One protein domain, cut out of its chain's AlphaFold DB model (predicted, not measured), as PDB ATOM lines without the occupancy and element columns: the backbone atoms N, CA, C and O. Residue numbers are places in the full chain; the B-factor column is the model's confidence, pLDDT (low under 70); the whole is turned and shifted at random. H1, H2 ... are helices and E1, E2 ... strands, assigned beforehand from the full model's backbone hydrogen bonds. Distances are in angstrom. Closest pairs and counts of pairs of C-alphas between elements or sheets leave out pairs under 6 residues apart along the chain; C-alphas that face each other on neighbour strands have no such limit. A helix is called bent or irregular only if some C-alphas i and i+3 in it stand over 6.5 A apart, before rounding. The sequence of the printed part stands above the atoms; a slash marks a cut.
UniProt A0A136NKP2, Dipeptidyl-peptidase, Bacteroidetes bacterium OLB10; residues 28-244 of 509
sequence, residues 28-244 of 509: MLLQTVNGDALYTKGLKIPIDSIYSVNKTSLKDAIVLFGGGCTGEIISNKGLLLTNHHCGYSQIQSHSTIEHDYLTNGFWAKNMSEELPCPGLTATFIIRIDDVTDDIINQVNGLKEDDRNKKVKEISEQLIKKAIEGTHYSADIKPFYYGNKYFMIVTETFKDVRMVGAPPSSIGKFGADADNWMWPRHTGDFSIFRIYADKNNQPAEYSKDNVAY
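AT A GLANCE: This is residues 28 to 244 of the 509 residues of the protein "Dipeptidyl-peptidase" of Bacteroidetes bacterium OLB10 (UniProt A0A136NKP2). One long, strongly twisted sheet of eight strands folds back on itself, so that E5, E6, E4 and E1 partly face E3, E8 and E7, with E2 as the hinge and E6 running on into E7. The helical hairpin H6 and H7 packs on E5 and E6 at one end, and H4 packs on E7 and E8 near the other; H2 and H9 lie off the sheet. The printed part has 217 residues, with nine named helices and eight named strands in the order H1 H2 H3 E1 E2 E3 H4 H5 E4 H6 H7 E5 E6 E7 H8 H9 E8. The sheet, E5 E6 E4 E1 E2 E3 E8 E7, is antiparallel; the class is mixed, helices and strands. The whole is only just loose, close to compact, with a radius of gyration of the C-alphas of 20.7 A and spans of 63 by 44 by 37 A.

HOW THE PARTS SIT: H1, residues 28 to 33, and H2, residues 35 to 40, are near each other and meet only through their link. H3, residues 58 to 61, is on the sheet at a height of 4.8 A, over none of its strands. E1, residues 62 to 65, E2, residues 69 to 73, and E3, residues 79 to 82, form a meander, each the antiparallel neighbour of the one before; N 63 and O 71 are 2.8 A apart, N 72 and O 81 2.9 A. H4, residues 84 to 94, is on the opposite face from H3 and touches H5, residues 101 to 104, closest at C-alphas Ile 91 and Tyr 101, 6.1 A. E4, residues 122 to 130, bends by 52 degrees at residue 126. H6, residues 132 to 139, and H7, residues 144 to 163, form a helical hairpin, opposite ways at a steep tilt of 41 degrees; H7 touches with residues 147 to 155 alone, closest at C-alphas Val 139 and Arg 147, 5.5 A. H7 lies over E5, residues 169 to 175, and E6, residues 180 to 189, at a height of 8.9 A. E5 and E6 are a hairpin, with N 186 and O 169 2.7 A apart. E4, H6, H7 and E5 make a split strand-helix-strand unit, two strands running the same way with E6 between them, its crossover right-handed. E7, residues 191 to 197, is the antiparallel neighbour of E8, residues 222 to 228, with N 227 and O 191 2.8 A apart. H8, residues 200 to 203, touches H5, closest at C-alphas Leu 102 and Ser 200, 5.5 A; H9, residues 207 to 210, is only just apart from H8, closest 8.3 A. Every O i to N i+4 pair is within hydrogen-bond range in H2 and H7, against 1 of 2 in H1, 5 of 7 in H4 and 3 of 4 in H6; H3, H5, H8 and H9 are too short for one.

IN THESE COORDINATES: H1 begins at C-alpha 28, (120.188, -6.104, 8.884), and E8 ends at C-alpha 228, (138.110, -5.915, 29.942). From first to last C-alpha E6 measures 28.4 A, H7 28.2 A, E4 23.8 A and E8 20.2 A. H1 and H4 are irregular: C-alphas 28 and 31 are 7.4 A apart, and C-alphas 86 and 89 7.3 A.

THE WHOLE: The C-alphas farthest apart, Glu 98 and Gly 141, are 63.4 A apart. The printed part has no cut. The links H2 to H3, H5 to E4 and H9 to E8 are long. The mean pLDDT of the printed part is 95.4, and no printed residue is under 70.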
ATOM      1  N   MET A  28     119.518  -6.045  10.191       87.31
ATOM      2  CA  MET A  28     120.188  -6.104   8.884       87.31
ATOM      3  C   MET A  28     119.231  -5.993   7.683       87.31
ATOM      4  O   MET A  28     119.678  -5.696   6.580       87.31
ATOM      5  N   LEU A  29     117.928  -6.221   7.885       87.62
ATOM      6  CA  LEU A  29     116.898  -6.170   6.841       87.62
ATOM      7  C   LEU A  29     116.059  -4.884   6.895       87.62
ATOM      8  O   LEU A  29     115.173  -4.693   6.067       87.62
ATOM      9  N   LEU A  30     116.311  -3.980   7.850       86.25
ATOM     10  CA  LEU A  30     115.487  -2.776   8.010       86.25
ATOM     11  C   LEU A  30     115.498  -1.891   6.762       86.25
ATOM     12  O   LEU A  30     114.447  -1.384   6.377       86.25
ATOM     13  N   GLN A  31     116.654  -1.751   6.110       79.56
ATOM     14  CA  GLN A  31     116.788  -0.934   4.902       79.56
ATOM     15  C   GLN A  31     115.926  -1.467   3.751       79.56
ATOM     16  O   GLN A  31     115.377  -0.677   2.991       79.56
ATOM     17  N   THR A  32     115.817  -2.789   3.618       77.75
ATOM     18  CA  THR A  32     115.147  -3.441   2.486       77.75
ATOM     19  C   THR A  32     113.671  -3.722   2.742       77.75
ATOM     20  O   THR A  32     112.910  -3.800   1.783       77.75
ATOM     21  N   VAL A  33     113.256  -3.864   4.006       74.62
ATOM     22  CA  VAL A  33     111.889  -4.286   4.359       74.62
ATOM     23  C   VAL A  33     111.044  -3.146   4.937       74.62
ATOM     24  O   VAL A  33     109.861  -3.075   4.627       74.62
ATOM     25  N   ASN A  34     111.620  -2.241   5.746       77.94
ATOM     26  CA  ASN A  34     110.831  -1.328   6.596       77.94
ATOM     27  C   ASN A  34     111.297   0.136   6.633       77.94
ATOM     28  O   ASN A  34     110.743   0.919   7.408       77.94
ATOM     29  N   GLY A  35     112.303   0.527   5.847       80.88
ATOM     30  CA  GLY A  35     112.917   1.858   5.939       80.88
ATOM     31  C   GLY A  35     111.903   3.002   5.829       80.88
ATOM     32  O   GLY A  35     111.804   3.835   6.732       80.88
ATOM     33  N   ASP A  36     111.084   2.994   4.776       85.00
ATOM     34  CA  ASP A  36     110.080   4.037   4.519       85.00
ATOM     35  C   ASP A  36     108.999   4.095   5.608       85.00
ATOM     36  O   ASP A  36     108.567   5.180   6.021       85.00
ATOM     37  N   ALA A  37     108.596   2.933   6.129       86.31
ATOM     38  CA  ALA A  37     107.632   2.842   7.218       86.31
ATOM     39  C   ALA A  37     108.185   3.474   8.507       86.31
ATOM     40  O   ALA A  37     107.468   4.211   9.185       86.31
ATOM     41  N   LEU A  38     109.464   3.251   8.828       89.69
ATOM     42  CA  LEU A  38     110.107   3.839  10.008       89.69
ATOM     43  C   LEU A  38     110.201   5.366   9.913       89.69
ATOM     44  O   LEU A  38     109.876   6.058  10.879       89.69
ATOM     45  N   TYR A  39     110.582   5.905   8.751       91.31
ATOM     46  CA  TYR A  39     110.621   7.356   8.542       91.31
ATOM     47  C   TYR A  39     109.232   7.990   8.634       91.31
ATOM     48  O   TYR A  39     109.070   9.021   9.290       91.31
ATOM     49  N   THR A  40     108.216   7.340   8.059       90.12
ATOM     50  CA  THR A  40     106.816   7.787   8.147       90.12
ATOM     51  C   THR A  40     106.320   7.815   9.595       90.12
ATOM     52  O   THR A  40     105.596   8.728   9.982       90.12
ATOM     53  N   LYS A  41     106.755   6.854  10.422       89.50
ATOM     54  CA  LYS A  41     106.429   6.795  11.856       89.50
ATOM     55  C   LYS A  41     107.231   7.779  12.715       89.50
ATOM     56  O   LYS A  41     106.918   7.934  13.889       89.50
ATOM     57  N   GLY A  42     108.230   8.459  12.152       92.69
ATOM     58  CA  GLY A  42     108.943   9.544  12.824       92.69
ATOM     59  C   GLY A  42     110.425   9.300  13.094       92.69
ATOM     60  O   GLY A  42     111.044  10.163  13.717       92.69
ATOM     61  N   LEU A  43     111.023   8.206  12.603       93.75
ATOM     62  CA  LEU A  43     112.474   8.014  12.666       93.75
ATOM     63  C   LEU A  43     113.191   9.200  11.995       93.75
ATOM     64  O   LEU A  43     112.823   9.623  10.899       93.75
ATOM     65  N   LYS A  44     114.214   9.755  12.656       94.62
ATOM     66  CA  LYS A  44     114.994  10.906  12.151       94.62
ATOM     67  C   LYS A  44     116.458  10.592  11.856       94.62
ATOM     68  O   LYS A  44     117.161  11.449  11.333       94.62
ATOM     69  N   ILE A  45     116.916   9.394  12.205       93.94
ATOM     70  CA  ILE A  45     118.286   8.944  11.953       93.94
ATOM     71  C   ILE A  45     118.323   8.042  10.716       93.94
ATOM     72  O   ILE A  45     117.331   7.365  10.440       93.94
ATOM     73  N   PRO A  46     119.448   7.988   9.988       93.38
ATOM     74  CA  PRO A  46     119.623   7.035   8.898       93.38
ATOM     75  C   PRO A  46     119.457   5.587   9.376       93.38
ATOM     76  O   PRO A  46     119.967   5.228  10.438       93.38
ATOM     77  N   ILE A  47     118.812   4.725   8.592       91.62
ATOM     78  CA  ILE A  47     118.648   3.297   8.936       91.62
ATOM     79  C   ILE A  47     119.999   2.599   9.157       91.62
ATOM     80  O   ILE A  47     120.136   1.798  10.079       91.62
ATOM     81  N   ASP A  48     121.024   2.952   8.381       91.31
ATOM     82  CA  ASP A  48     122.373   2.390   8.521       91.31
ATOM     83  C   ASP A  48     123.091   2.804   9.826       91.31
ATOM     84  O   ASP A  48     124.148   2.265  10.155       91.31
ATOM     85  N   SER A  49     122.524   3.744  10.591       93.94
ATOM     86  CA  SER A  49     122.978   4.067  11.945       93.94
ATOM     87  C   SER A  49     122.403   3.117  12.996       93.94
ATOM     88  O   SER A  49     122.980   3.011  14.074       93.94
ATOM     89  N   ILE A  50     121.324   2.384  12.688       94.81
ATOM     90  CA  ILE A  50     120.724   1.374  13.573       94.81
ATOM     91  C   ILE A  50     121.577   0.100  13.560       94.81
ATOM     92  O   ILE A  50     121.953  -0.404  14.618       94.81
ATOM     93  N   TYR A  51     121.927  -0.383  12.365       94.69
ATOM     94  CA  TYR A  51     122.804  -1.533  12.166       94.69
ATOM     95  C   TYR A  51     123.754  -1.294  10.990       94.69
ATOM     96  O   TYR A  51     123.320  -1.043   9.865       94.69
ATOM     97  N   SER A  52     125.054  -1.437  11.239       93.00
ATOM     98  CA  SER A  52     126.081  -1.502  10.202       93.00
ATOM     99  C   SER A  52     127.210  -2.441  10.609       93.00
ATOM    100  O   SER A  52     127.578  -2.510  11.777       93.00
ATOM    101  N   VAL A  53     127.777  -3.148   9.631       91.69
ATOM    102  CA  VAL A  53     129.008  -3.940   9.803       91.69
ATOM    103  C   VAL A  53     130.273  -3.135   9.485       91.69
ATOM    104  O   VAL A  53     131.355  -3.502   9.926       91.69
ATOM    105  N   ASN A  54     130.139  -2.030   8.741       89.75
ATOM    106  CA  ASN A  54     131.267  -1.246   8.222       89.75
ATOM    107  C   ASN A  54     131.609  -0.029   9.091       89.75
ATOM    108  O   ASN A  54     132.696   0.531   8.972       89.75
ATOM    109  N   LYS A  55     130.671   0.417   9.930       93.44
ATOM    110  CA  LYS A  55     130.828   1.568  10.825       93.44
ATOM    111  C   LYS A  55     130.122   1.312  12.151       93.44
ATOM    112  O   LYS A  55     129.245   0.452  12.235       93.44
ATOM    113  N   THR A  56     130.463   2.108  13.156       94.81
ATOM    114  CA  THR A  56     129.745   2.141  14.431       94.81
ATOM    115  C   THR A  56     128.256   2.421  14.217       94.81
ATOM    116  O   THR A  56     127.886   3.306  13.442       94.81
ATOM    117  N   SER A  57     127.402   1.683  14.924       96.75
ATOM    118  CA  SER A  57     125.940   1.821  14.880       96.75
ATOM    119  C   SER A  57     125.313   1.556  16.252       96.75
ATOM    120  O   SER A  57     126.006   1.162  17.191       96.75
ATOM    121  N   LEU A  58     123.998   1.753  16.392       97.38
ATOM    122  CA  LEU A  58     123.293   1.534  17.662       97.38
ATOM    123  C   LEU A  58     123.464   0.104  18.193       97.38
ATOM    124  O   LEU A  58     123.528  -0.076  19.407       97.38
ATOM    125  N   LYS A  59     123.619  -0.896  17.307       97.00
ATOM    126  CA  LYS A  59     123.898  -2.293  17.691       97.00
ATOM    127  C   LYS A  59     125.071  -2.417  18.672       97.00
ATOM    128  O   LYS A  59     125.084  -3.321  19.497       97.00
ATOM    129  N   ASP A  60     126.058  -1.524  18.568       98.06
ATOM    130  CA  ASP A  60     127.308  -1.596  19.321       98.06
ATOM    131  C   ASP A  60     127.160  -1.156  20.784       98.06
ATOM    132  O   ASP A  60     128.086  -1.354  21.569       98.06
ATOM    133  N   ALA A  61     126.009  -0.588  21.157       98.25
ATOM    134  CA  ALA A  61     125.651  -0.318  22.546       98.25
ATOM    135  C   ALA A  61     124.576  -1.264  23.093       98.25
ATOM    136  O   ALA A  61     124.289  -1.179  24.281       98.25
ATOM    137  N   ILE A  62     123.987  -2.147  22.279       98.38
ATOM    138  CA  ILE A  62     122.955  -3.095  22.717       98.38
ATOM    139  C   ILE A  62     123.615  -4.410  23.140       98.38
ATOM    140  O   ILE A  62     124.407  -4.997  22.402       98.38
ATOM    141  N   VAL A  63     123.280  -4.878  24.340       98.44
ATOM    142  CA  VAL A  63     123.963  -5.980  25.023       98.44
ATOM    143  C   VAL A  63     122.974  -7.084  25.362       98.44
ATOM    144  O   VAL A  63     121.946  -6.834  25.987       98.44
ATOM    145  N   LEU A  64     123.295  -8.324  24.999       98.56
ATOM    146  CA  LEU A  64     122.630  -9.493  25.561       98.56
ATOM    147  C   LEU A  64     123.198  -9.712  26.968       98.56
ATOM    148  O   LEU A  64     124.350 -10.117  27.135       98.56
ATOM    149  N   PHE A  65     122.394  -9.391  27.977       98.50
ATOM    150  CA  PHE A  65     122.770  -9.414  29.385       98.50
ATOM    151  C   PHE A  65     122.413 -10.766  30.007       98.50
ATOM    152  O   PHE A  65     121.240 -11.156  30.045       98.50
ATOM    153  N   GLY A  66     123.429 -11.508  30.461       95.31
ATOM    154  CA  GLY A  66     123.265 -12.805  31.125       95.31
ATOM    155  C   GLY A  66     122.550 -13.875  30.288       95.31
ATOM    156  O   GLY A  66     122.033 -14.839  30.845       95.31
ATOM    157  N   GLY A  67     122.463 -13.693  28.965       92.75
ATOM    158  CA  GLY A  67     121.811 -14.622  28.036       92.75
ATOM    159  C   GLY A  67     120.277 -14.580  28.000       92.75
ATOM    160  O   GLY A  67     119.688 -15.328  27.224       92.75
ATOM    161  N   GLY A  68     119.624 -13.728  28.799       91.50
ATOM    162  CA  GLY A  68     118.156 -13.704  28.908       91.50
ATOM    163  C   GLY A  68     117.512 -12.319  28.944       91.50
ATOM    164  O   GLY A  68     116.295 -12.220  28.817       91.50
ATOM    165  N   CYS A  69     118.309 -11.260  29.092       97.38
ATOM    166  CA  CYS A  69     117.843  -9.879  29.121       97.38
ATOM    167  C   CYS A  69     118.570  -9.022  28.087       97.38
ATOM    168  O   CYS A  69     119.599  -9.408  27.536       97.38
ATOM    169  N   THR A  70     118.046  -7.822  27.857       98.62
ATOM    170  CA  THR A  70     118.749  -6.778  27.106       98.62
ATOM    171  C   THR A  70     119.308  -5.749  28.090       98.62
ATOM    172  O   THR A  70     118.676  -5.431  29.099       98.62
ATOM    173  N   GLY A  71     120.508  -5.256  27.817       98.44
ATOM    174  CA  GLY A  71     121.081  -4.079  28.451       98.44
ATOM    175  C   GLY A  71     121.644  -3.129  27.403       98.44
ATOM    176  O   GLY A  71     121.746  -3.475  26.225       98.44
ATOM    177  N   GLU A  72     122.030  -1.938  27.837       98.50
ATOM    178  CA  GLU A  72     122.505  -0.884  26.945       98.50
ATOM    179  C   GLU A  72     123.652  -0.077  27.551       98.50
ATOM    180  O   GLU A  72     123.660   0.237  28.742       98.50
ATOM    181  N   ILE A  73     124.647   0.261  26.729       98.75
ATOM    182  CA  ILE A  73     125.809   1.037  27.161       98.75
ATOM    183  C   ILE A  73     125.483   2.528  27.151       98.75
ATOM    184  O   ILE A  73     125.119   3.086  26.117       98.75
ATOM    185  N   ILE A  74     125.688   3.187  28.289       98.50
ATOM    186  CA  ILE A  74     125.318   4.595  28.523       98.50
ATOM    187  C   ILE A  74     126.513   5.493  28.883       98.50
ATOM    188  O   ILE A  74     126.345   6.648  29.267       98.50
ATOM    189  N   SER A  75     127.745   4.979  28.802       98.44
ATOM    190  CA  SER A  75     128.959   5.787  28.992       98.44
ATOM    191  C   SER A  75     130.144   5.232  28.210       98.44
ATOM    192  O   SER A  75     130.185   4.046  27.903       98.44
ATOM    193  N   ASN A  76     131.174   6.055  28.019       97.75
ATOM    194  CA  ASN A  76     132.451   5.655  27.423       97.75
ATOM    195  C   ASN A  76     133.350   4.788  28.334       97.75
ATOM    196  O   ASN A  76     134.472   4.476  27.948       97.75
ATOM    197  N   LYS A  77     132.884   4.407  29.531       98.25
ATOM    198  CA  LYS A  77     133.592   3.513  30.467       98.25
ATOM    199  C   LYS A  77     132.756   2.280  30.815       98.25
ATOM    200  O   LYS A  77     132.678   1.886  31.981       98.25
ATOM    201  N   GLY A  78     132.043   1.740  29.829       98.31
ATOM    202  CA  GLY A  78     131.384   0.436  29.924       98.31
ATOM    203  C   GLY A  78     130.203   0.372  30.891       98.31
ATOM    204  O   GLY A  78     129.780  -0.727  31.236       98.31
ATOM    205  N   LEU A  79     129.693   1.522  31.359       98.75
ATOM    206  CA  LEU A  79     128.489   1.574  32.194       98.75
ATOM    207  C   LEU A  79     127.288   1.073  31.389       98.75
ATOM    208  O   LEU A  79     127.013   1.597  30.308       98.75
ATOM    209  N   LEU A  80     126.599   0.084  31.942       98.62
ATOM    210  CA  LEU A  80     125.501  -0.654  31.342       98.62
ATOM    211  C   LEU A  80     124.239  -0.455  32.181       98.62
ATOM    212  O   LEU A  80     124.267  -0.652  33.397       98.62
ATOM    213  N   LEU A  81     123.136  -0.109  31.524       98.69
ATOM    214  CA  LEU A  81     121.799  -0.053  32.109       98.69
ATOM    215  C   LEU A  81     121.006  -1.304  31.706       98.69
ATOM    216  O   LEU A  81     121.076  -1.751  30.564       98.69
ATOM    217  N   THR A  82     120.267  -1.887  32.644       98.75
ATOM    218  CA  THR A  82     119.292  -2.961  32.392       98.75
ATOM    219  C   THR A  82     118.185  -2.891  33.444       98.75
ATOM    220  O   THR A  82     118.210  -2.019  34.313       98.75
ATOM    221  N   ASN A  83     117.195  -3.780  33.397       98.44
ATOM    222  CA  ASN A  83     116.133  -3.798  34.397       98.44
ATOM    223  C   ASN A  83     116.627  -4.305  35.763       98.44
ATOM    224  O   ASN A  83     117.567  -5.097  35.857       98.44
ATOM    225  N   HIS A  84     115.979  -3.878  36.845       98.25
ATOM    226  CA  HIS A  84     116.230  -4.388  38.193       98.25
ATOM    227  C   HIS A  84     115.957  -5.894  38.254       98.25
ATOM    228  O   HIS A  84     116.766  -6.644  38.798       98.25
ATOM    229  N   HIS A  85     114.869  -6.364  37.631       95.56
ATOM    230  CA  HIS A  85     114.552  -7.795  37.595       95.56
ATOM    231  C   HIS A  85     115.589  -8.628  36.808       95.56
ATOM    232  O   HIS A  85     115.818  -9.790  37.141       95.56
ATOM    233  N   CYS A  86     116.266  -8.032  35.818       97.06
ATOM    234  CA  CYS A  86     117.370  -8.667  35.091       97.06
ATOM    235  C   CYS A  86     118.628  -8.807  35.964       97.06
ATOM    236  O   CYS A  86     119.269  -9.858  35.972       97.06
ATOM    237  N   GLY A  87     118.952  -7.775  36.752       97.38
ATOM    238  CA  GLY A  87     120.042  -7.800  37.734       97.38
ATOM    239  C   GLY A  87     119.720  -8.563  39.027       97.38
ATOM    240  O   GLY A  87     120.622  -8.844  39.813       97.38
ATOM    241  N   TYR A  88     118.458  -8.939  39.253       96.00
ATOM    242  CA  TYR A  88     117.942  -9.418  40.542       96.00
ATOM    243  C   TYR A  88     118.660 -10.646  41.093       96.00
ATOM    244  O   TYR A  88     118.888 -10.747  42.297       96.00
ATOM    245  N   SER A  89     119.063 -11.569  40.216       94.75
ATOM    246  CA  SER A  89     119.849 -12.741  40.619       94.75
ATOM    247  C   SER A  89     121.210 -12.357  41.206       94.75
ATOM    248  O   SER A  89     121.658 -12.996  42.153       94.75
ATOM    249  N   GLN A  90     121.836 -11.294  40.697       97.06
ATOM    250  CA  GLN A  90     123.117 -10.794  41.195       97.06
ATOM    251  C   GLN A  90     122.940  -9.952  42.459       97.06
ATOM    252  O   GLN A  90     123.695 -10.102  43.413       97.06
ATOM    253  N   ILE A  91     121.882  -9.139  42.523       97.44
ATOM    254  CA  ILE A  91     121.526  -8.403  43.746       97.44
ATOM    255  C   ILE A  91     121.291  -9.398  44.895       97.44
ATOM    256  O   ILE A  91     121.834  -9.236  45.989       97.44
ATOM    257  N   GLN A  92     120.545 -10.477  44.635       95.62
ATOM    258  CA  GLN A  92     120.296 -11.549  45.599       95.62
ATOM    259  C   GLN A  92     121.571 -12.319  45.959       95.62
ATOM    260  O   GLN A  92     121.781 -12.612  47.134       95.62
ATOM    261  N   SER A  93     122.434 -12.635  44.990       93.69
ATOM    262  CA  SER A  93     123.644 -13.427  45.246       93.69
ATOM    263  C   SER A  93     124.632 -12.710  46.174       93.69
ATOM    264  O   SER A  93     125.295 -13.383  46.977       93.69
ATOM    265  N   HIS A  94     124.678 -11.376  46.095       95.62
ATOM    266  CA  HIS A  94     125.465 -10.494  46.954       95.62
ATOM    267  C   HIS A  94     124.777 -10.110  48.268       95.62
ATOM    268  O   HIS A  94     125.454  -9.594  49.156       95.62
ATOM    269  N   SER A  95     123.472 -10.349  48.408       94.31
ATOM    270  CA  SER A  95     122.741  -9.993  49.625       94.31
ATOM    271  C   SER A  95     123.016 -10.981  50.761       94.31
ATOM    272  O   SER A  95     123.032 -12.199  50.562       94.31
ATOM    273  N   THR A  96     123.184 -10.453  51.969       92.50
ATOM    274  CA  THR A  96     123.201 -11.214  53.228       92.50
ATOM    275  C   THR A  96     122.231 -10.582  54.224       92.50
ATOM    276  O   THR A  96     121.607  -9.568  53.919       92.50
ATOM    277  N   ILE A  97     122.086 -11.167  55.414       89.44
ATOM    278  CA  ILE A  97     121.296 -10.545  56.488       89.44
ATOM    279  C   ILE A  97     121.930  -9.211  56.910       89.44
ATOM    280  O   ILE A  97     121.227  -8.239  57.162       89.44
ATOM    281  N   GLU A  98     123.261  -9.146  56.932       91.88
ATOM    282  CA  GLU A  98     124.027  -7.948  57.278       91.88
ATOM    283  C   GLU A  98     124.010  -6.906  56.150       91.88
ATOM    284  O   GLU A  98     123.964  -5.709  56.416       91.88
ATOM    285  N   HIS A  99     124.029  -7.358  54.892       93.62
ATOM    286  CA  HIS A  99     124.031  -6.504  53.703       93.62
ATOM    287  C   HIS A  99     122.865  -6.873  52.782       93.62
ATOM    288  O   HIS A  99     123.045  -7.510  51.744       93.62
ATOM    289  N   ASP A 100     121.648  -6.491  53.170       96.00
ATOM    290  CA  ASP A 100     120.443  -6.767  52.384       96.00
ATOM    291  C   ASP A 100     120.286  -5.747  51.242       96.00
ATOM    292  O   ASP A 100     119.586  -4.737  51.373       96.00
ATOM    293  N   TYR A 101     120.954  -6.004  50.113       97.75
ATOM    294  CA  TYR A 101     120.868  -5.155  48.920       97.75
ATOM    295  C   TYR A 101     119.510  -5.243  48.219       97.75
ATOM    296  O   TYR A 101     119.135  -4.310  47.513       97.75
ATOM    297  N   LEU A 102     118.741  -6.316  48.431       94.75
ATOM    298  CA  LEU A 102     117.370  -6.400  47.928       94.75
ATOM    299  C   LEU A 102     116.487  -5.349  48.607       94.75
ATOM    300  O   LEU A 102     115.744  -4.641  47.926       94.75
ATOM    301  N   THR A 103     116.571  -5.224  49.930       96.06
ATOM    302  CA  THR A 103     115.768  -4.253  50.688       96.06
ATOM    303  C   THR A 103     116.303  -2.835  50.539       96.06
ATOM    304  O   THR A 103     115.526  -1.912  50.305       96.06
ATOM    305  N   ASN A 104     117.621  -2.657  50.648       97.69
ATOM    306  CA  ASN A 104     118.231  -1.333  50.800       97.69
ATOM    307  C   ASN A 104     118.782  -0.744  49.495       97.69
ATOM    308  O   ASN A 104     119.114   0.443  49.445       97.69
ATOM    309  N   GLY A 105     118.874  -1.546  48.435       98.12
ATOM    310  CA  GLY A 105     119.613  -1.187  47.233       98.12
ATOM    311  C   GLY A 105     121.126  -1.233  47.453       98.12
ATOM    312  O   GLY A 105     121.628  -1.553  48.531       98.12
ATOM    313  N   PHE A 106     121.867  -0.907  46.403       98.62
ATOM    314  CA  PHE A 106     123.325  -0.877  46.390       98.62
ATOM    315  C   PHE A 106     123.802   0.260  45.490       98.62
ATOM    316  O   PHE A 106     123.208   0.482  44.439       98.62
ATOM    317  N   TRP A 107     124.875   0.957  45.872       98.69
ATOM    318  CA  TRP A 107     125.487   2.018  45.067       98.69
ATOM    319  C   TRP A 107     126.989   2.088  45.340       98.69
ATOM    320  O   TRP A 107     127.406   2.563  46.397       98.69
ATOM    321  N   ALA A 108     127.802   1.641  44.385       98.56
ATOM    322  CA  ALA A 108     129.251   1.779  44.446       98.56
ATOM    323  C   ALA A 108     129.643   3.259  44.303       98.56
ATOM    324  O   ALA A 108     129.291   3.910  43.315       98.56
ATOM    325  N   LYS A 109     130.396   3.807  45.264       97.75
ATOM    326  CA  LYS A 109     130.839   5.215  45.212       97.75
ATOM    327  C   LYS A 109     131.988   5.430  44.231       97.75
ATOM    328  O   LYS A 109     132.246   6.554  43.807       97.75
ATOM    329  N   ASN A 110     132.707   4.365  43.902       97.88
ATOM    330  CA  ASN A 110     133.825   4.354  42.968       97.88
ATOM    331  C   ASN A 110     133.993   2.947  42.368       97.88
ATOM    332  O   ASN A 110     133.427   1.977  42.862       97.88
ATOM    333  N   MET A 111     134.812   2.832  41.319       97.94
ATOM    334  CA  MET A 111     135.020   1.573  40.586       97.94
ATOM    335  C   MET A 111     135.585   0.429  41.443       97.94
ATOM    336  O   MET A 111     135.348  -0.732  41.129       97.94
ATOM    337  N   SER A 112     136.311   0.731  42.526       97.31
ATOM    338  CA  SER A 112     136.862  -0.306  43.411       97.31
ATOM    339  C   SER A 112     135.821  -0.929  44.346       97.31
ATOM    340  O   SER A 112     136.058  -2.009  44.879       97.31
ATOM    341  N   GLU A 113     134.665  -0.277  44.509       98.19
ATOM    342  CA  GLU A 113     133.524  -0.780  45.282       98.19
ATOM    343  C   GLU A 113     132.534  -1.591  44.426       98.19
ATOM    344  O   GLU A 113     131.605  -2.184  44.968       98.19
ATOM    345  N   GLU A 114     132.702  -1.629  43.099       98.69
ATOM    346  CA  GLU A 114     131.818  -2.382  42.200       98.69
ATOM    347  C   GLU A 114     131.959  -3.895  42.445       98.69
ATOM    348  O   GLU A 114     133.067  -4.438  42.468       98.69
ATOM    349  N   LEU A 115     130.832  -4.594  42.622       98.56
ATOM    350  CA  LEU A 115     130.831  -5.995  43.053       98.56
ATOM    351  C   LEU A 115     130.973  -6.942  41.852       98.56
ATOM    352  O   LEU A 115     130.131  -6.890  40.955       98.56
ATOM    353  N   PRO A 116     131.984  -7.830  41.811       98.31
ATOM    354  CA  PRO A 116     132.112  -8.818  40.741       98.31
ATOM    355  C   PRO A 116     130.938  -9.794  40.738       98.31
ATOM    356  O   PRO A 116     130.604 -10.325  41.794       98.31
ATOM    357  N   CYS A 117     130.378 -10.098  39.565       97.88
ATOM    358  CA  CYS A 117     129.264 -11.040  39.417       97.88
ATOM    359  C   CYS A 117     129.708 -12.309  38.657       97.88
ATOM    360  O   CYS A 117     129.559 -12.375  37.434       97.88
ATOM    361  N   PRO A 118     130.275 -13.331  39.334       94.44
ATOM    362  CA  PRO A 118     130.763 -14.540  38.674       94.44
ATOM    363  C   PRO A 118     129.687 -15.239  37.839       94.44
ATOM    364  O   PRO A 118     128.597 -15.537  38.327       94.44
ATOM    365  N   GLY A 119     130.021 -15.543  36.584       93.81
ATOM    366  CA  GLY A 119     129.121 -16.203  35.637       93.81
ATOM    367  C   GLY A 119     128.154 -15.263  34.909       93.81
ATOM    368  O   GLY A 119     127.497 -15.709  33.970       93.81
ATOM    369  N   LEU A 120     128.081 -13.979  35.284       98.38
ATOM    370  CA  LEU A 120     127.362 -12.978  34.501       98.38
ATOM    371  C   LEU A 120     128.177 -12.600  33.261       98.38
ATOM    372  O   LEU A 120     129.370 -12.314  33.348       98.38
ATOM    373  N   THR A 121     127.515 -12.552  32.108       98.62
ATOM    374  CA  THR A 121     128.132 -12.162  30.838       98.62
ATOM    375  C   THR A 121     127.421 -10.980  30.194       98.62
ATOM    376  O   THR A 121     126.225 -10.748  30.399       98.62
ATOM    377  N   ALA A 122     128.172 -10.242  29.379       98.69
ATOM    378  CA  ALA A 122     127.673  -9.186  28.510       98.69
ATOM    379  C   ALA A 122     128.118  -9.477  27.072       98.69
ATOM    380  O   ALA A 122     129.311  -9.437  26.767       98.69
ATOM    381  N   THR A 123     127.164  -9.795  26.198       98.75
ATOM    382  CA  THR A 123     127.447 -10.231  24.824       98.75
ATOM    383  C   THR A 123     126.994  -9.190  23.803       98.75
ATOM    384  O   THR A 123     125.831  -8.793  23.780       98.75
ATOM    385  N   PHE A 124     127.909  -8.779  22.925       98.50
ATOM    386  CA  PHE A 124     127.655  -7.857  21.817       98.50
ATOM    387  C   PHE A 124     127.513  -8.603  20.493       98.50
ATOM    388  O   PHE A 124     128.224  -9.580  20.247       98.50
ATOM    389  N   ILE A 125     126.661  -8.089  19.601       97.50
ATOM    390  CA  ILE A 125     126.580  -8.557  18.212       97.50
ATOM    391  C   ILE A 125     127.620  -7.828  17.357       97.50
ATOM    392  O   ILE A 125     127.552  -6.611  17.153       97.50
ATOM    393  N   ILE A 126     128.567  -8.585  16.807       97.19
ATOM    394  CA  ILE A 126     129.596  -8.073  15.898       97.19
ATOM    395  C   ILE A 126     129.031  -7.942  14.487       97.19
ATOM    396  O   ILE A 126     129.075  -6.853  13.915       97.19
ATOM    397  N   ARG A 127     128.456  -9.025  13.958       96.12
ATOM    398  CA  ARG A 127     127.778  -9.058  12.657       96.12
ATOM    399  C   ARG A 127     126.779 -10.211  12.587       96.12
ATOM    400  O   ARG A 127     126.844 -11.146  13.384       96.12
ATOM    401  N   ILE A 128     125.881 -10.119  11.618       96.31
ATOM    402  CA  ILE A 128     124.904 -11.138  11.253       96.31
ATOM    403  C   ILE A 128     125.062 -11.396   9.755       96.31
ATOM    404  O   ILE A 128     124.960 -10.454   8.966       96.31
ATOM    405  N   ASP A 129     125.291 -12.654   9.394       95.75
ATOM    406  CA  ASP A 129     125.507 -13.109   8.022       95.75
ATOM    407  C   ASP A 129     124.356 -14.058   7.618       95.75
ATOM    408  O   ASP A 129     124.004 -14.962   8.378       95.75
ATOM    409  N   ASP A 130     123.739 -13.857   6.446       96.00
ATOM    410  CA  ASP A 130     122.775 -14.818   5.880       96.00
ATOM    411  C   ASP A 130     123.554 -15.984   5.259       96.00
ATOM    412  O   ASP A 130     124.294 -15.791   4.298       96.00
ATOM    413  N   VAL A 131     123.396 -17.177   5.830       97.56
ATOM    414  CA  VAL A 131     124.056 -18.423   5.400       97.56
ATOM    415  C   VAL A 131     123.028 -19.448   4.917       97.56
ATOM    416  O   VAL A 131     123.251 -20.659   4.952       97.56
ATOM    417  N   THR A 132     121.847 -18.972   4.511       97.06
ATOM    418  CA  THR A 132     120.740 -19.834   4.089       97.06
ATOM    419  C   THR A 132     121.156 -20.736   2.936       97.06
ATOM    420  O   THR A 132     120.937 -21.943   3.016       97.06
ATOM    421  N   ASP A 133     121.758 -20.179   1.888       97.62
ATOM    422  CA  ASP A 133     122.072 -20.935   0.673       97.62
ATOM    423  C   ASP A 133     123.189 -21.960   0.916       97.62
ATOM    424  O   ASP A 133     123.127 -23.068   0.381       97.62
ATOM    425  N   ASP A 134     124.155 -21.648   1.788       96.88
ATOM    426  CA  ASP A 134     125.205 -22.586   2.199       96.88
ATOM    427  C   ASP A 134     124.625 -23.847   2.858       96.88
ATOM    428  O   ASP A 134     125.168 -24.944   2.705       96.88
ATOM    429  N   ILE A 135     123.506 -23.701   3.576       96.56
ATOM    430  CA  ILE A 135     122.850 -24.787   4.308       96.56
ATOM    431  C   ILE A 135     121.791 -25.481   3.450       96.56
ATOM    432  O   ILE A 135     121.849 -26.697   3.269       96.56
ATOM    433  N   ILE A 136     120.819 -24.738   2.912       95.44
ATOM    434  CA  ILE A 136     119.648 -25.291   2.213       95.44
ATOM    435  C   ILE A 136     120.062 -26.134   1.002       95.44
ATOM    436  O   ILE A 136     119.541 -27.236   0.822       95.44
ATOM    437  N   ASN A 137     121.061 -25.689   0.232       94.88
ATOM    438  CA  ASN A 137     121.536 -26.415  -0.950       94.88
ATOM    439  C   ASN A 137     122.097 -27.813  -0.634       94.88
ATOM    440  O   ASN A 137     122.130 -28.667  -1.515       94.88
ATOM    441  N   GLN A 138     122.506 -28.066   0.610       94.25
ATOM    442  CA  GLN A 138     123.093 -29.340   1.035       94.25
ATOM    443  C   GLN A 138     122.117 -30.260   1.775       94.25
ATOM    444  O   GLN A 138     122.459 -31.407   2.062       94.25
ATOM    445  N   VAL A 139     120.926 -29.766   2.126       93.81
ATOM    446  CA  VAL A 139     119.976 -30.510   2.971       93.81
ATOM    447  C   VAL A 139     118.622 -30.755   2.307       93.81
ATOM    448  O   VAL A 139     117.766 -31.431   2.881       93.81
ATOM    449  N   ASN A 140     118.426 -30.235   1.095       89.25
ATOM    450  CA  ASN A 140     117.230 -30.470   0.296       89.25
ATOM    451  C   ASN A 140     117.006 -31.970   0.038       89.25
ATOM    452  O   ASN A 140     117.915 -32.691  -0.369       89.25
ATOM    453  N   GLY A 141     115.777 -32.436   0.273       87.12
ATOM    454  CA  GLY A 141     115.376 -33.835   0.072       87.12
ATOM    455  C   GLY A 141     115.787 -34.810   1.182       87.12
ATOM    456  O   GLY A 141     115.394 -35.975   1.126       87.12
ATOM    457  N   LEU A 142     116.529 -34.368   2.204       92.62
ATOM    458  CA  LEU A 142     116.859 -35.208   3.359       92.62
ATOM    459  C   LEU A 142     115.662 -35.358   4.307       92.62
ATOM    460  O   LEU A 142     114.879 -34.428   4.508       92.62
ATOM    461  N   LYS A 143     115.557 -36.528   4.948       93.25
ATOM    462  CA  LYS A 143     114.632 -36.743   6.073       93.25
ATOM    463  C   LYS A 143     115.061 -35.912   7.279       93.25
ATOM    464  O   LYS A 143     116.240 -35.612   7.422       93.25
ATOM    465  N   GLU A 144     114.124 -35.584   8.166       88.31
ATOM    466  CA  GLU A 144     114.335 -34.628   9.263       88.31
ATOM    467  C   GLU A 144     115.560 -34.928  10.146       88.31
ATOM    468  O   GLU A 144     116.368 -34.031  10.379       88.31
ATOM    469  N   ASP A 145     115.759 -36.176  10.578       92.56
ATOM    470  CA  ASP A 145     116.908 -36.535  11.423       92.56
ATOM    471  C   ASP A 145     118.251 -36.333  10.709       92.56
ATOM    472  O   ASP A 145     119.188 -35.764  11.275       92.56
ATOM    473  N   ASP A 146     118.348 -36.767   9.451       95.12
ATOM    474  CA  ASP A 146     119.559 -36.611   8.642       95.12
ATOM    475  C   ASP A 146     119.771 -35.148   8.245       95.12
ATOM    476  O   ASP A 146     120.897 -34.651   8.282       95.12
ATOM    477  N   ARG A 147     118.682 -34.422   7.967       94.31
ATOM    478  CA  ARG A 147     118.670 -32.975   7.739       94.31
ATOM    479  C   ARG A 147     119.251 -32.249   8.948       94.31
ATOM    480  O   ARG A 147     120.163 -31.450   8.788       94.31
ATOM    481  N   ASN A 148     118.775 -32.544  10.157       93.12
ATOM    482  CA  ASN A 148     119.228 -31.891  11.387       93.12
ATOM    483  C   ASN A 148     120.704 -32.185  11.685       93.12
ATOM    484  O   ASN A 148     121.453 -31.268  12.035       93.12
ATOM    485  N   LYS A 149     121.152 -33.433  11.489       95.81
ATOM    486  CA  LYS A 149     122.577 -33.790  11.590       95.81
ATOM    487  C   LYS A 149     123.417 -33.019  10.574       95.81
ATOM    488  O   LYS A 149     124.445 -32.461  10.950       95.81
ATOM    489  N   LYS A 150     122.964 -32.938   9.320       96.62
ATOM    490  CA  LYS A 150     123.699 -32.259   8.251       96.62
ATOM    491  C   LYS A 150     123.752 -30.743   8.443       96.62
ATOM    492  O   LYS A 150     124.817 -30.155   8.295       96.62
ATOM    493  N   VAL A 151     122.645 -30.120   8.860       96.50
ATOM    494  CA  VAL A 151     122.606 -28.699   9.253       96.50
ATOM    495  C   VAL A 151     123.631 -28.428  10.351       96.50
ATOM    496  O   VAL A 151     124.379 -27.458  10.247       96.50
ATOM    497  N   LYS A 152     123.691 -29.278  11.384       96.44
ATOM    498  CA  LYS A 152     124.663 -29.133  12.474       96.44
ATOM    499  C   LYS A 152     126.104 -29.226  11.961       96.44
ATOM    500  O   LYS A 152     126.897 -28.344  12.263       96.44
ATOM    501  N   GLU A 153     126.414 -30.241  11.156       97.44
ATOM    502  CA  GLU A 153     127.745 -30.443  10.564       97.44
ATOM    503  C   GLU A 153     128.205 -29.222   9.748       97.44
ATOM    504  O   GLU A 153     129.299 -28.704   9.962       97.44
ATOM    505  N   ILE A 154     127.355 -28.721   8.842       97.44
ATOM    506  CA  ILE A 154     127.663 -27.545   8.013       97.44
ATOM    507  C   ILE A 154     127.813 -26.301   8.890       97.44
ATOM    508  O   ILE A 154     128.733 -25.508   8.693       97.44
ATOM    509  N   SER A 155     126.940 -26.142   9.888       97.81
ATOM    510  CA  SER A 155     126.992 -24.995  10.794       97.81
ATOM    511  C   SER A 155     128.316 -24.941  11.555       97.81
ATOM    512  O   SER A 155     128.934 -23.884  11.625       97.81
ATOM    513  N   GLU A 156     128.797 -26.077  12.068       97.88
ATOM    514  CA  GLU A 156     130.093 -26.170  12.755       97.88
ATOM    515  C   GLU A 156     131.262 -25.767  11.839       97.88
ATOM    516  O   GLU A 156     132.171 -25.053  12.271       97.88
ATOM    517  N   GLN A 157     131.224 -26.158  10.559       97.88
ATOM    518  CA  GLN A 157     132.241 -25.781   9.570       97.88
ATOM    519  C   GLN A 157     132.231 -24.274   9.272       97.88
ATOM    520  O   GLN A 157     133.285 -23.632   9.297       97.88
ATOM    521  N   LEU A 158     131.048 -23.701   9.023       98.25
ATOM    522  CA  LEU A 158     130.879 -22.272   8.744       98.25
ATOM    523  C   LEU A 158     131.295 -21.413   9.942       98.25
ATOM    524  O   LEU A 158     132.058 -20.460   9.776       98.25
ATOM    525  N   ILE A 159     130.865 -21.793  11.150       98.44
ATOM    526  CA  ILE A 159     131.228 -21.117  12.402       98.44
ATOM    527  C   ILE A 159     132.742 -21.127  12.587       98.44
ATOM    528  O   ILE A 159     133.325 -20.066  12.803       98.44
ATOM    529  N   LYS A 160     133.392 -22.293  12.454       98.06
ATOM    530  CA  LYS A 160     134.847 -22.420  12.622       98.06
ATOM    531  C   LYS A 160     135.601 -21.472  11.690       98.06
ATOM    532  O   LYS A 160     136.508 -20.782  12.143       98.06
ATOM    533  N   LYS A 161     135.199 -21.407  10.418       97.75
ATOM    534  CA  LYS A 161     135.791 -20.499   9.425       97.75
ATOM    535  C   LYS A 161     135.548 -19.026   9.772       97.75
ATOM    536  O   LYS A 161     136.433 -18.198   9.597       97.75
ATOM    537  N   ALA A 162     134.356 -18.685  10.256       97.50
ATOM    538  CA  ALA A 162     133.957 -17.302  10.510       97.50
ATOM    539  C   ALA A 162     134.679 -16.634  11.691       97.50
ATOM    540  O   ALA A 162     134.754 -15.400  11.727       97.50
ATOM    541  N   ILE A 163     135.164 -17.432  12.649       97.62
ATOM    542  CA  ILE A 163     135.841 -16.962  13.869       97.62
ATOM    543  C   ILE A 163     137.334 -17.315  13.910       97.62
ATOM    544  O   ILE A 163     138.003 -16.998  14.896       97.62
ATOM    545  N   GLU A 164     137.863 -17.965  12.872       97.38
ATOM    546  CA  GLU A 164     139.263 -18.386  12.806       97.38
ATOM    547  C   GLU A 164     140.218 -17.204  13.035       97.38
ATOM    548  O   GLU A 164     140.081 -16.143  12.429       97.38
ATOM    549  N   GLY A 165     141.176 -17.376  13.952       96.12
ATOM    550  CA  GLY A 165     142.140 -16.330  14.312       96.12
ATOM    551  C   GLY A 165     141.566 -15.164  15.128       96.12
ATOM    552  O   GLY A 165     142.265 -14.173  15.324       96.12
ATOM    553  N   THR A 166     140.325 -15.260  15.614       96.38
ATOM    554  CA  THR A 166     139.672 -14.227  16.436       96.38
ATOM    555  C   THR A 166     139.266 -14.768  17.808       96.38
ATOM    556  O   THR A 166     139.192 -15.978  18.014       96.38
ATOM    557  N   HIS A 167     138.959 -13.878  18.756       95.31
ATOM    558  CA  HIS A 167     138.372 -14.229  20.058       95.31
ATOM    559  C   HIS A 167     136.836 -14.274  20.041       95.31
ATOM    560  O   HIS A 167     136.206 -14.456  21.086       95.31
ATOM    561  N   TYR A 168     136.217 -14.070  18.878       97.94
ATOM    562  CA  TYR A 168     134.767 -14.065  18.745       97.94
ATOM    563  C   TYR A 168     134.176 -15.468  18.863       97.94
ATOM    564  O   TYR A 168     134.833 -16.483  18.656       97.94
ATOM    565  N   SER A 169     132.888 -15.513  19.181       97.88
ATOM    566  CA  SER A 169     132.064 -16.717  19.097       97.88
ATOM    567  C   SER A 169     131.015 -16.527  18.012       97.88
ATOM    568  O   SER A 169     130.605 -15.400  17.746       97.88
ATOM    569  N   ALA A 170     130.544 -17.605  17.396       98.12
ATOM    570  CA  ALA A 170     129.434 -17.529  16.460       98.12
ATOM    571  C   ALA A 170     128.463 -18.686  16.665       98.12
ATOM    572  O   ALA A 170     128.850 -19.760  17.121       98.12
ATOM    573  N   ASP A 171     127.204 -18.441  16.328       97.50
ATOM    574  CA  ASP A 171     126.153 -19.451  16.325       97.50
ATOM    575  C   ASP A 171     125.263 -19.258  15.098       97.50
ATOM    576  O   ASP A 171     125.029 -18.127  14.669       97.50
ATOM    577  N   ILE A 172     124.765 -20.352  14.528       97.94
ATOM    578  CA  ILE A 172     123.859 -20.322  13.380       97.94
ATOM    579  C   ILE A 172     122.465 -20.678  13.865       97.94
ATOM    580  O   ILE A 172     122.211 -21.771  14.372       97.94
ATOM    581  N   LYS A 173     121.538 -19.736  13.696       95.38
ATOM    582  CA  LYS A 173     120.157 -19.889  14.148       95.38
ATOM    583  C   LYS A 173     119.210 -20.095  12.969       95.38
ATOM    584  O   LYS A 173     119.294 -19.349  11.989       95.38
ATOM    585  N   PRO A 174     118.276 -21.060  13.060       94.69
ATOM    586  CA  PRO A 174     117.182 -21.165  12.112       94.69
ATOM    587  C   PRO A 174     116.163 -20.049  12.364       94.69
ATOM    588  O   PRO A 174     115.740 -19.812  13.495       94.69
ATOM    589  N   PHE A 175     115.719 -19.412  11.291       93.19
ATOM    590  CA  PHE A 175     114.617 -18.456  11.263       93.19
ATOM    591  C   PHE A 175     113.496 -19.002  10.381       93.19
ATOM    592  O   PHE A 175     113.724 -19.844   9.507       93.19
ATOM    593  N   TYR A 176     112.266 -18.550  10.640       92.56
ATOM    594  CA  TYR A 176     111.068 -18.991   9.917       92.56
ATOM    595  C   TYR A 176     110.960 -20.524   9.849       92.56
ATOM    596  O   TYR A 176     110.849 -21.096   8.771       92.56
ATOM    597  N   TYR A 177     111.065 -21.201  11.000       90.25
ATOM    598  CA  TYR A 177     111.022 -22.671  11.104       90.25
ATOM    599  C   TYR A 177     112.073 -23.402  10.242       90.25
ATOM    600  O   TYR A 177     111.844 -24.515   9.786       90.25
ATOM    601  N   GLY A 178     113.242 -22.784  10.026       91.75
ATOM    602  CA  GLY A 178     114.346 -23.385   9.269       91.75
ATOM    603  C   GLY A 178     114.297 -23.131   7.761       91.75
ATOM    604  O   GLY A 178     115.026 -23.794   7.026       91.75
ATOM    605  N   ASN A 179     113.475 -22.177   7.310       91.69
ATOM    606  CA  ASN A 179     113.496 -21.669   5.931       91.69
ATOM    607  C   ASN A 179     114.637 -20.665   5.688       91.69
ATOM    608  O   ASN A 179     115.016 -20.430   4.543       91.69
ATOM    609  N   LYS A 180     115.173 -20.058   6.752       95.19
ATOM    610  CA  LYS A 180     116.341 -19.170   6.710       95.19
ATOM    611  C   LYS A 180     117.327 -19.533   7.806       95.19
ATOM    612  O   LYS A 180     116.920 -20.017   8.862       95.19
ATOM    613  N   TYR A 181     118.603 -19.262   7.568       97.00
ATOM    614  CA  TYR A 181     119.667 -19.472   8.540       97.00
ATOM    615  C   TYR A 181     120.563 -18.245   8.600       97.00
ATOM    616  O   TYR A 181     121.107 -17.819   7.585       97.00
ATOM    617  N   PHE A 182     120.731 -17.698   9.802       97.31
ATOM    618  CA  PHE A 182     121.609 -16.557  10.028       97.31
ATOM    619  C   PHE A 182     122.711 -16.940  11.006       97.31
ATOM    620  O   PHE A 182     122.434 -17.456  12.093       97.31
ATOM    621  N   MET A 183     123.954 -16.671  10.619       98.12
ATOM    622  CA  MET A 183     125.112 -16.755  11.494       98.12
ATOM    623  C   MET A 183     125.236 -15.453  12.277       98.12
ATOM    624  O   MET A 183     125.302 -14.373  11.699       98.12
ATOM    625  N   ILE A 184     125.279 -15.555  13.598       97.50
ATOM    626  CA  ILE A 184     125.383 -14.424  14.511       97.50
ATOM    627  C   ILE A 184     126.764 -14.485  15.156       97.50
ATOM    628  O   ILE A 184     127.029 -15.365  15.975       97.50
ATOM    629  N   VAL A 185     127.643 -13.554  14.788       98.38
ATOM    630  CA  VAL A 185     128.990 -13.432  15.359       98.38
ATOM    631  C   VAL A 185     128.945 -12.469  16.536       98.38
ATOM    632  O   VAL A 185     128.389 -11.373  16.444       98.38
ATOM    633  N   THR A 186     129.544 -12.875  17.648       98.38
ATOM    634  CA  THR A 186     129.401 -12.233  18.951       98.38
ATOM    635  C   THR A 186     130.729 -12.079  19.680       98.38
ATOM    636  O   THR A 186     131.677 -12.838  19.476       98.38
ATOM    637  N   GLU A 187     130.773 -11.100  20.575       98.44
ATOM    638  CA  GLU A 187     131.876 -10.858  21.499       98.44
ATOM    639  C   GLU A 187     131.322 -10.859  22.923       98.44
ATOM    640  O   GLU A 187     130.422 -10.079  23.233       98.44
ATOM    641  N   THR A 188     131.818 -11.756  23.777       98.56
ATOM    642  CA  THR A 188     131.249 -11.990  25.114       98.56
ATOM    643  C   THR A 188     132.240 -11.621  26.203       98.56
ATOM    644  O   THR A 188     133.238 -12.313  26.381       98.56
ATOM    645  N   PHE A 189     131.921 -10.580  26.970       98.75
ATOM    646  CA  PHE A 189     132.656 -10.169  28.161       98.75
ATOM    647  C   PHE A 189     132.180 -10.946  29.386       98.75
ATOM    648  O   PHE A 189     130.979 -11.184  29.549       98.75
ATOM    649  N   LYS A 190     133.130 -11.341  30.239       98.56
ATOM    650  CA  LYS A 190     132.896 -12.229  31.390       98.56
ATOM    651  C   LYS A 190     133.201 -11.589  32.747       98.56
ATOM    652  O   LYS A 190     132.902 -12.182  33.777       98.56
ATOM    653  N   ASP A 191     133.768 -10.385  32.755       98.81
ATOM    654  CA  ASP A 191     133.902  -9.554  33.950       98.81
ATOM    655  C   ASP A 191     132.854  -8.438  33.894       98.81
ATOM    656  O   ASP A 191     133.050  -7.390  33.275       98.81
ATOM    657  N   VAL A 192     131.694  -8.706  34.487       98.81
ATOM    658  CA  VAL A 192     130.605  -7.740  34.636       98.81
ATOM    659  C   VAL A 192     130.382  -7.517  36.125       98.81
ATOM    660  O   VAL A 192     130.222  -8.474  36.885       98.81
ATOM    661  N   ARG A 193     130.393  -6.253  36.549       98.81
ATOM    662  CA  ARG A 193     130.317  -5.879  37.965       98.81
ATOM    663  C   ARG A 193     129.085  -5.044  38.251       98.81
ATOM    664  O   ARG A 193     128.727  -4.181  37.450       98.81
ATOM    665  N   MET A 194     128.436  -5.296  39.380       98.75
ATOM    666  CA  MET A 194     127.294  -4.516  39.839       98.75
ATOM    667  C   MET A 194     127.769  -3.144  40.320       98.75
ATOM    668  O   MET A 194     128.671  -3.045  41.152       98.75
ATOM    669  N   VAL A 195     127.148  -2.092  39.791       98.88
ATOM    670  CA  VAL A 195     127.458  -0.689  40.108       98.88
ATOM    671  C   VAL A 195     126.374  -0.094  40.987       98.88
ATOM    672  O   VAL A 195     126.675   0.599  41.955       98.88
ATOM    673  N   GLY A 196     125.109  -0.363  40.668       98.62
ATOM    674  CA  GLY A 196     124.008   0.162  41.453       98.62
ATOM    675  C   GLY A 196     122.683  -0.535  41.206       98.62
ATOM    676  O   GLY A 196     122.395  -0.987  40.103       98.62
ATOM    677  N   ALA A 197     121.862  -0.600  42.242       98.62
ATOM    678  CA  ALA A 197     120.491  -1.064  42.183       98.62
ATOM    679  C   ALA A 197     119.653  -0.251  43.180       98.62
ATOM    680  O   ALA A 197     120.074  -0.077  44.328       98.62
ATOM    681  N   PRO A 198     118.475   0.256  42.783       98.62
ATOM    682  CA  PRO A 198     117.543   0.838  43.733       98.62
ATOM    683  C   PRO A 198     117.040  -0.238  44.717       98.62
ATOM    684  O   PRO A 198     117.106  -1.428  44.410       98.62
ATOM    685  N   PRO A 199     116.499   0.153  45.884       98.06
ATOM    686  CA  PRO A 199     115.806  -0.788  46.761       98.06
ATOM    687  C   PRO A 199     114.644  -1.464  46.021       98.06
ATOM    688  O   PRO A 199     114.010  -0.849  45.158       98.06
ATOM    689  N   SER A 200     114.301  -2.703  46.389       95.75
ATOM    690  CA  SER A 200     113.212  -3.455  45.736       95.75
ATOM    691  C   SER A 200     111.855  -2.758  45.845       95.75
ATOM    692  O   SER A 200     111.001  -2.951  44.982       95.75
ATOM    693  N   SER A 201     111.656  -1.900  46.848       96.62
ATOM    694  CA  SER A 201     110.469  -1.044  46.951       96.62
ATOM    695  C   SER A 201     110.335  -0.050  45.793       96.62
ATOM    696  O   SER A 201     109.231   0.397  45.527       96.62
ATOM    697  N   ILE A 202     111.415   0.267  45.075       98.06
ATOM    698  CA  ILE A 202     111.411   1.069  43.844       98.06
ATOM    699  C   ILE A 202     111.561   0.147  42.627       98.06
ATOM    700  O   ILE A 202     110.728   0.183  41.718       98.06
ATOM    701  N   GLY A 203     112.589  -0.711  42.639       96.50
ATOM    702  CA  GLY A 203     112.955  -1.601  41.530       96.50
ATOM    703  C   GLY A 203     111.896  -2.644  41.179       96.50
ATOM    704  O   GLY A 203     111.828  -3.107  40.044       96.50
ATOM    705  N   LYS A 204     111.040  -2.995  42.142       93.06
ATOM    706  CA  LYS A 204     109.901  -3.905  41.988       93.06
ATOM    707  C   LYS A 204     108.658  -3.363  42.717       93.06
ATOM    708  O   LYS A 204     107.901  -4.136  43.303       93.06
ATOM    709  N   PHE A 205     108.447  -2.040  42.716       95.62
ATOM    710  CA  PHE A 205     107.243  -1.418  43.287       95.62
ATOM    711  C   PHE A 205     105.960  -2.067  42.746       95.62
ATOM    712  O   PHE A 205     105.880  -2.357  41.549       95.62
ATOM    713  N   GLY A 206     104.993  -2.311  43.635       89.25
ATOM    714  CA  GLY A 206     103.753  -3.045  43.343       89.25
ATOM    715  C   GLY A 206     103.920  -4.568  43.255       89.25
ATOM    716  O   GLY A 206     102.928  -5.297  43.284       89.25
ATOM    717  N   ALA A 207     105.166  -5.052  43.209       86.25
ATOM    718  CA  ALA A 207     105.546  -6.457  43.134       86.25
ATOM    719  C   ALA A 207     104.626  -7.251  42.192       86.25
ATOM    720  O   ALA A 207     104.530  -6.950  41.005       86.25
ATOM    721  N   ASP A 208     103.951  -8.258  42.729       78.12
ATOM    722  CA  ASP A 208     103.158  -9.220  41.969       78.12
ATOM    723  C   ASP A 208     101.746  -8.695  41.647       78.12
ATOM    724  O   ASP A 208     101.068  -9.214  40.757       78.12
ATOM    725  N   ALA A 209     101.277  -7.673  42.373       81.25
ATOM    726  CA  ALA A 209      99.978  -7.046  42.128       81.25
ATOM    727  C   ALA A 209     100.007  -6.193  40.853       81.25
ATOM    728  O   ALA A 209      99.067  -6.240  40.062       81.25
ATOM    729  N   ASP A 210     101.119  -5.489  40.631       88.38
ATOM    730  CA  ASP A 210     101.303  -4.625  39.466       88.38
ATOM    731  C   ASP A 210     101.984  -5.353  38.297       88.38
ATOM    732  O   ASP A 210     102.009  -4.824  37.181       88.38
ATOM    733  N   ASN A 211     102.536  -6.559  38.502       85.06
ATOM    734  CA  ASN A 211     103.190  -7.312  37.429       85.06
ATOM    735  C   ASN A 211     102.212  -7.570  36.266       85.06
ATOM    736  O   ASN A 211     101.067  -7.958  36.474       85.06
ATOM    737  N   TRP A 212     102.665  -7.337  35.030       88.00
ATOM    738  CA  TRP A 212     101.844  -7.330  33.804       88.00
ATOM    739  C   TRP A 212     100.674  -6.319  33.748       88.00
ATOM    740  O   TRP A 212      99.843  -6.412  32.845       88.00
ATOM    741  N   MET A 213     100.631  -5.317  34.637       90.12
ATOM    742  CA  MET A 213      99.572  -4.293  34.670       90.12
ATOM    743  C   MET A 213     100.038  -2.906  34.193       90.12
ATOM    744  O   MET A 213     101.211  -2.543  34.336       90.12
ATOM    745  N   TRP A 214      99.078  -2.131  33.674       93.06
ATOM    746  CA  TRP A 214      99.136  -0.682  33.440       93.06
ATOM    747  C   TRP A 214      97.876  -0.030  34.053       93.06
ATOM    748  O   TRP A 214      96.797  -0.599  33.856       93.06
ATOM    749  N   PRO A 215      97.937   1.131  34.747       95.50
ATOM    750  CA  PRO A 215      99.094   2.005  35.003       95.50
ATOM    751  C   PRO A 215     100.232   1.344  35.788       95.50
ATOM    752  O   PRO A 215      99.996   0.401  36.538       95.50
ATOM    753  N   ARG A 216     101.465   1.837  35.615       95.19
ATOM    754  CA  ARG A 216     102.658   1.302  36.287       95.19
ATOM    755  C   ARG A 216     103.539   2.410  36.857       95.19
ATOM    756  O   ARG A 216     103.776   3.410  36.189       95.19
ATOM    757  N   HIS A 217     104.074   2.180  38.060       97.12
ATOM    758  CA  HIS A 217     104.909   3.139  38.798       97.12
ATOM    759  C   HIS A 217     106.239   2.528  39.290       97.12
ATOM    760  O   HIS A 217     106.798   2.958  40.295       97.12
ATOM    761  N   THR A 218     106.740   1.493  38.612       97.56
ATOM    762  CA  THR A 218     107.964   0.770  38.994       97.56
ATOM    763  C   THR A 218     109.207   1.414  38.382       97.56
ATOM    764  O   THR A 218     109.296   1.553  37.163       97.56
ATOM    765  N   GLY A 219     110.202   1.736  39.212       97.88
ATOM    766  CA  GLY A 219     111.531   2.169  38.773       97.88
ATOM    767  C   GLY A 219     112.440   0.979  38.469       97.88
ATOM    768  O   GLY A 219     113.447   0.793  39.147       97.88
ATOM    769  N   ASP A 220     112.062   0.150  37.495       98.06
ATOM    770  CA  ASP A 220     112.699  -1.143  37.196       98.06
ATOM    771  C   ASP A 220     114.027  -0.978  36.436       98.06
ATOM    772  O   ASP A 220     114.104  -1.187  35.223       98.06
ATOM    773  N   PHE A 221     115.088  -0.594  37.149       98.69
ATOM    774  CA  PHE A 221     116.432  -0.476  36.586       98.69
ATOM    775  C   PHE A 221     117.525  -0.964  37.543       98.69
ATOM    776  O   PHE A 221     117.380  -0.934  38.759       98.69
ATOM    777  N   SER A 222     118.648  -1.396  36.982       98.81
ATOM    778  CA  SER A 222     119.904  -1.655  37.678       98.81
ATOM    779  C   SER A 222     121.077  -1.316  36.759       98.81
ATOM    780  O   SER A 222     120.926  -1.204  35.539       98.81
ATOM    781  N   ILE A 223     122.243  -1.091  37.355       98.81
ATOM    782  CA  ILE A 223     123.431  -0.584  36.682       98.81
ATOM    783  C   ILE A 223     124.590  -1.541  36.922       98.81
ATOM    784  O   ILE A 223     124.904  -1.901  38.060       98.81
ATOM    785  N   PHE A 224     125.257  -1.894  35.833       98.94
ATOM    786  CA  PHE A 224     126.455  -2.719  35.820       98.94
ATOM    787  C   PHE A 224     127.574  -2.009  35.060       98.94
ATOM    788  O   PHE A 224     127.356  -0.999  34.391       98.94
ATOM    789  N   ARG A 225     128.791  -2.538  35.146       98.88
ATOM    790  CA  ARG A 225     129.913  -2.122  34.309       98.88
ATOM    791  C   ARG A 225     130.616  -3.336  33.737       98.88
ATOM    792  O   ARG A 225     130.889  -4.296  34.454       98.88
ATOM    793  N   ILE A 226     130.923  -3.261  32.449       98.88
ATOM    794  CA  ILE A 226     131.756  -4.245  31.765       98.88
ATOM    795  C   ILE A 226     133.229  -3.898  32.000       98.88
ATOM    796  O   ILE A 226     133.639  -2.747  31.835       98.88
ATOM    797  N   TYR A 227     134.016  -4.907  32.353       98.88
ATOM    798  CA  TYR A 227     135.465  -4.849  32.469       98.88
ATOM    799  C   TYR A 227     136.121  -5.716  31.394       98.88
ATOM    800  O   TYR A 227     135.556  -6.706  30.923       98.88
ATOM    801  N   ALA A 228     137.320  -5.310  31.000       98.75
ATOM    802  CA  ALA A 228     138.110  -5.915  29.942       98.75
ATOM    803  C   ALA A 228     139.582  -6.001  30.365       98.75
ATOM    804  O   ALA A 228     140.000  -5.379  31.349       98.75
ATOM    805  N   ASP A 229     140.377  -6.748  29.606       98.50
ATOM    806  CA  ASP A 229     141.827  -6.699  29.759       98.50
ATOM    807  C   ASP A 229     142.400  -5.327  29.338       98.50
ATOM    808  O   ASP A 229     141.695  -4.416  28.890       98.50
ATOM    809  N   LYS A 230     143.723  -5.170  29.449       97.88
ATOM    810  CA  LYS A 230     144.422  -3.929  29.070       97.88
ATOM    811  C   LYS A 230     144.339  -3.601  27.572       97.88
ATOM    812  O   LYS A 230     144.615  -2.465  27.197       97.88
ATOM    813  N   ASN A 231     143.958  -4.567  26.736       97.50
ATOM    814  CA  ASN A 231     143.767  -4.416  25.296       97.50
ATOM    815  C   ASN A 231     142.291  -4.188  24.929       97.50
ATOM    816  O   ASN A 231     141.949  -4.207  23.747       97.50
ATOM    817  N   ASN A 232     141.423  -3.965  25.924       98.19
ATOM    818  CA  ASN A 232     139.980  -3.808  25.765       98.19
ATOM    819  C   ASN A 232     139.273  -5.070  25.221       98.19
ATOM    820  O   ASN A 232     138.188  -4.971  24.647       98.19
ATOM    821  N   GLN A 233     139.879  -6.248  25.406       98.06
ATOM    822  CA  GLN A 233     139.334  -7.548  25.015       98.06
ATOM    823  C   GLN A 233     138.626  -8.245  26.190       98.06
ATOM    824  O   GLN A 233     138.932  -7.978  27.358       98.06
ATOM    825  N   PRO A 234     137.682  -9.162  25.908       98.38
ATOM    826  CA  PRO A 234     137.063  -9.983  26.937       98.38
ATOM    827  C   PRO A 234     138.071 -10.766  27.780       98.38
ATOM    828  O   PRO A 234     138.922 -11.477  27.252       98.38
ATOM    829  N   ALA A 235     137.903 -10.706  29.098       98.06
ATOM    830  CA  ALA A 235     138.684 -11.481  30.051       98.06
ATOM    831  C   ALA A 235     137.784 -12.053  31.149       98.06
ATOM    832  O   ALA A 235     136.692 -11.541  31.411       98.06
ATOM    833  N   GLU A 236     138.259 -13.120  31.791       98.12
ATOM    834  CA  GLU A 236     137.728 -13.546  33.086       98.12
ATOM    835  C   GLU A 236     137.981 -12.453  34.137       98.12
ATOM    836  O   GLU A 236     138.835 -11.581  33.950       98.12
ATOM    837  N   TYR A 237     137.263 -12.512  35.259       98.25
ATOM    838  CA  TYR A 237     137.458 -11.563  36.353       98.25
ATOM    839  C   TYR A 237     138.923 -11.501  36.813       98.25
ATOM    840  O   TYR A 237     139.528 -12.508  37.183       98.25
ATOM    841  N   SER A 238     139.457 -10.282  36.861       98.19
ATOM    842  CA  SER A 238     140.737  -9.955  37.479       98.19
ATOM    843  C   SER A 238     140.658  -8.583  38.137       98.19
ATOM    844  O   SER A 238     140.006  -7.665  37.637       98.19
ATOM    845  N   LYS A 239     141.381  -8.407  39.245       97.31
ATOM    846  CA  LYS A 239     141.540  -7.088  39.877       97.31
ATOM    847  C   LYS A 239     142.256  -6.085  38.965       97.31
ATOM    848  O   LYS A 239     142.049  -4.890  39.134       97.31
ATOM    849  N   ASP A 240     143.039  -6.575  38.005       97.81
ATOM    850  CA  ASP A 240     143.799  -5.757  37.055       97.81
ATOM    851  C   ASP A 240     143.008  -5.386  35.793       97.81
ATOM    852  O   ASP A 240     143.500  -4.607  34.971       97.81
ATOM    853  N   ASN A 241     141.805  -5.949  35.614       98.69
ATOM    854  CA  ASN A 241     140.939  -5.574  34.503       98.69
ATOM    855  C   ASN A 241     140.523  -4.105  34.634       98.69
ATOM    856  O   ASN A 241     140.314  -3.583  35.733       98.69
ATOM    857  N   VAL A 242     140.351  -3.448  33.493       98.69
ATOM    858  CA  VAL A 242     139.972  -2.035  33.398       98.69
ATOM    859  C   VAL A 242     138.565  -1.894  32.830       98.69
ATOM    860  O   VAL A 242     138.048  -2.805  32.186       98.69
ATOM    861  N   ALA A 243     137.924  -0.751  33.075       98.75
ATOM    862  CA  ALA A 243     136.604  -0.468  32.521       98.75
ATOM    863  C   ALA A 243     136.631  -0.536  30.984       98.75
ATOM    864  O   ALA A 243     137.451   0.126  30.344       98.75
ATOM    865  N   TYR A 244     135.709  -1.305  30.407       98.75
ATOM    866  CA  TYR A 244     135.573  -1.469  28.963       98.75
ATOM    867  C   TYR A 244     135.306  -0.124  28.279       98.75
ATOM    868  O   TYR A 244     134.435   0.642  28.696       98.75
TER     869      TYR A 244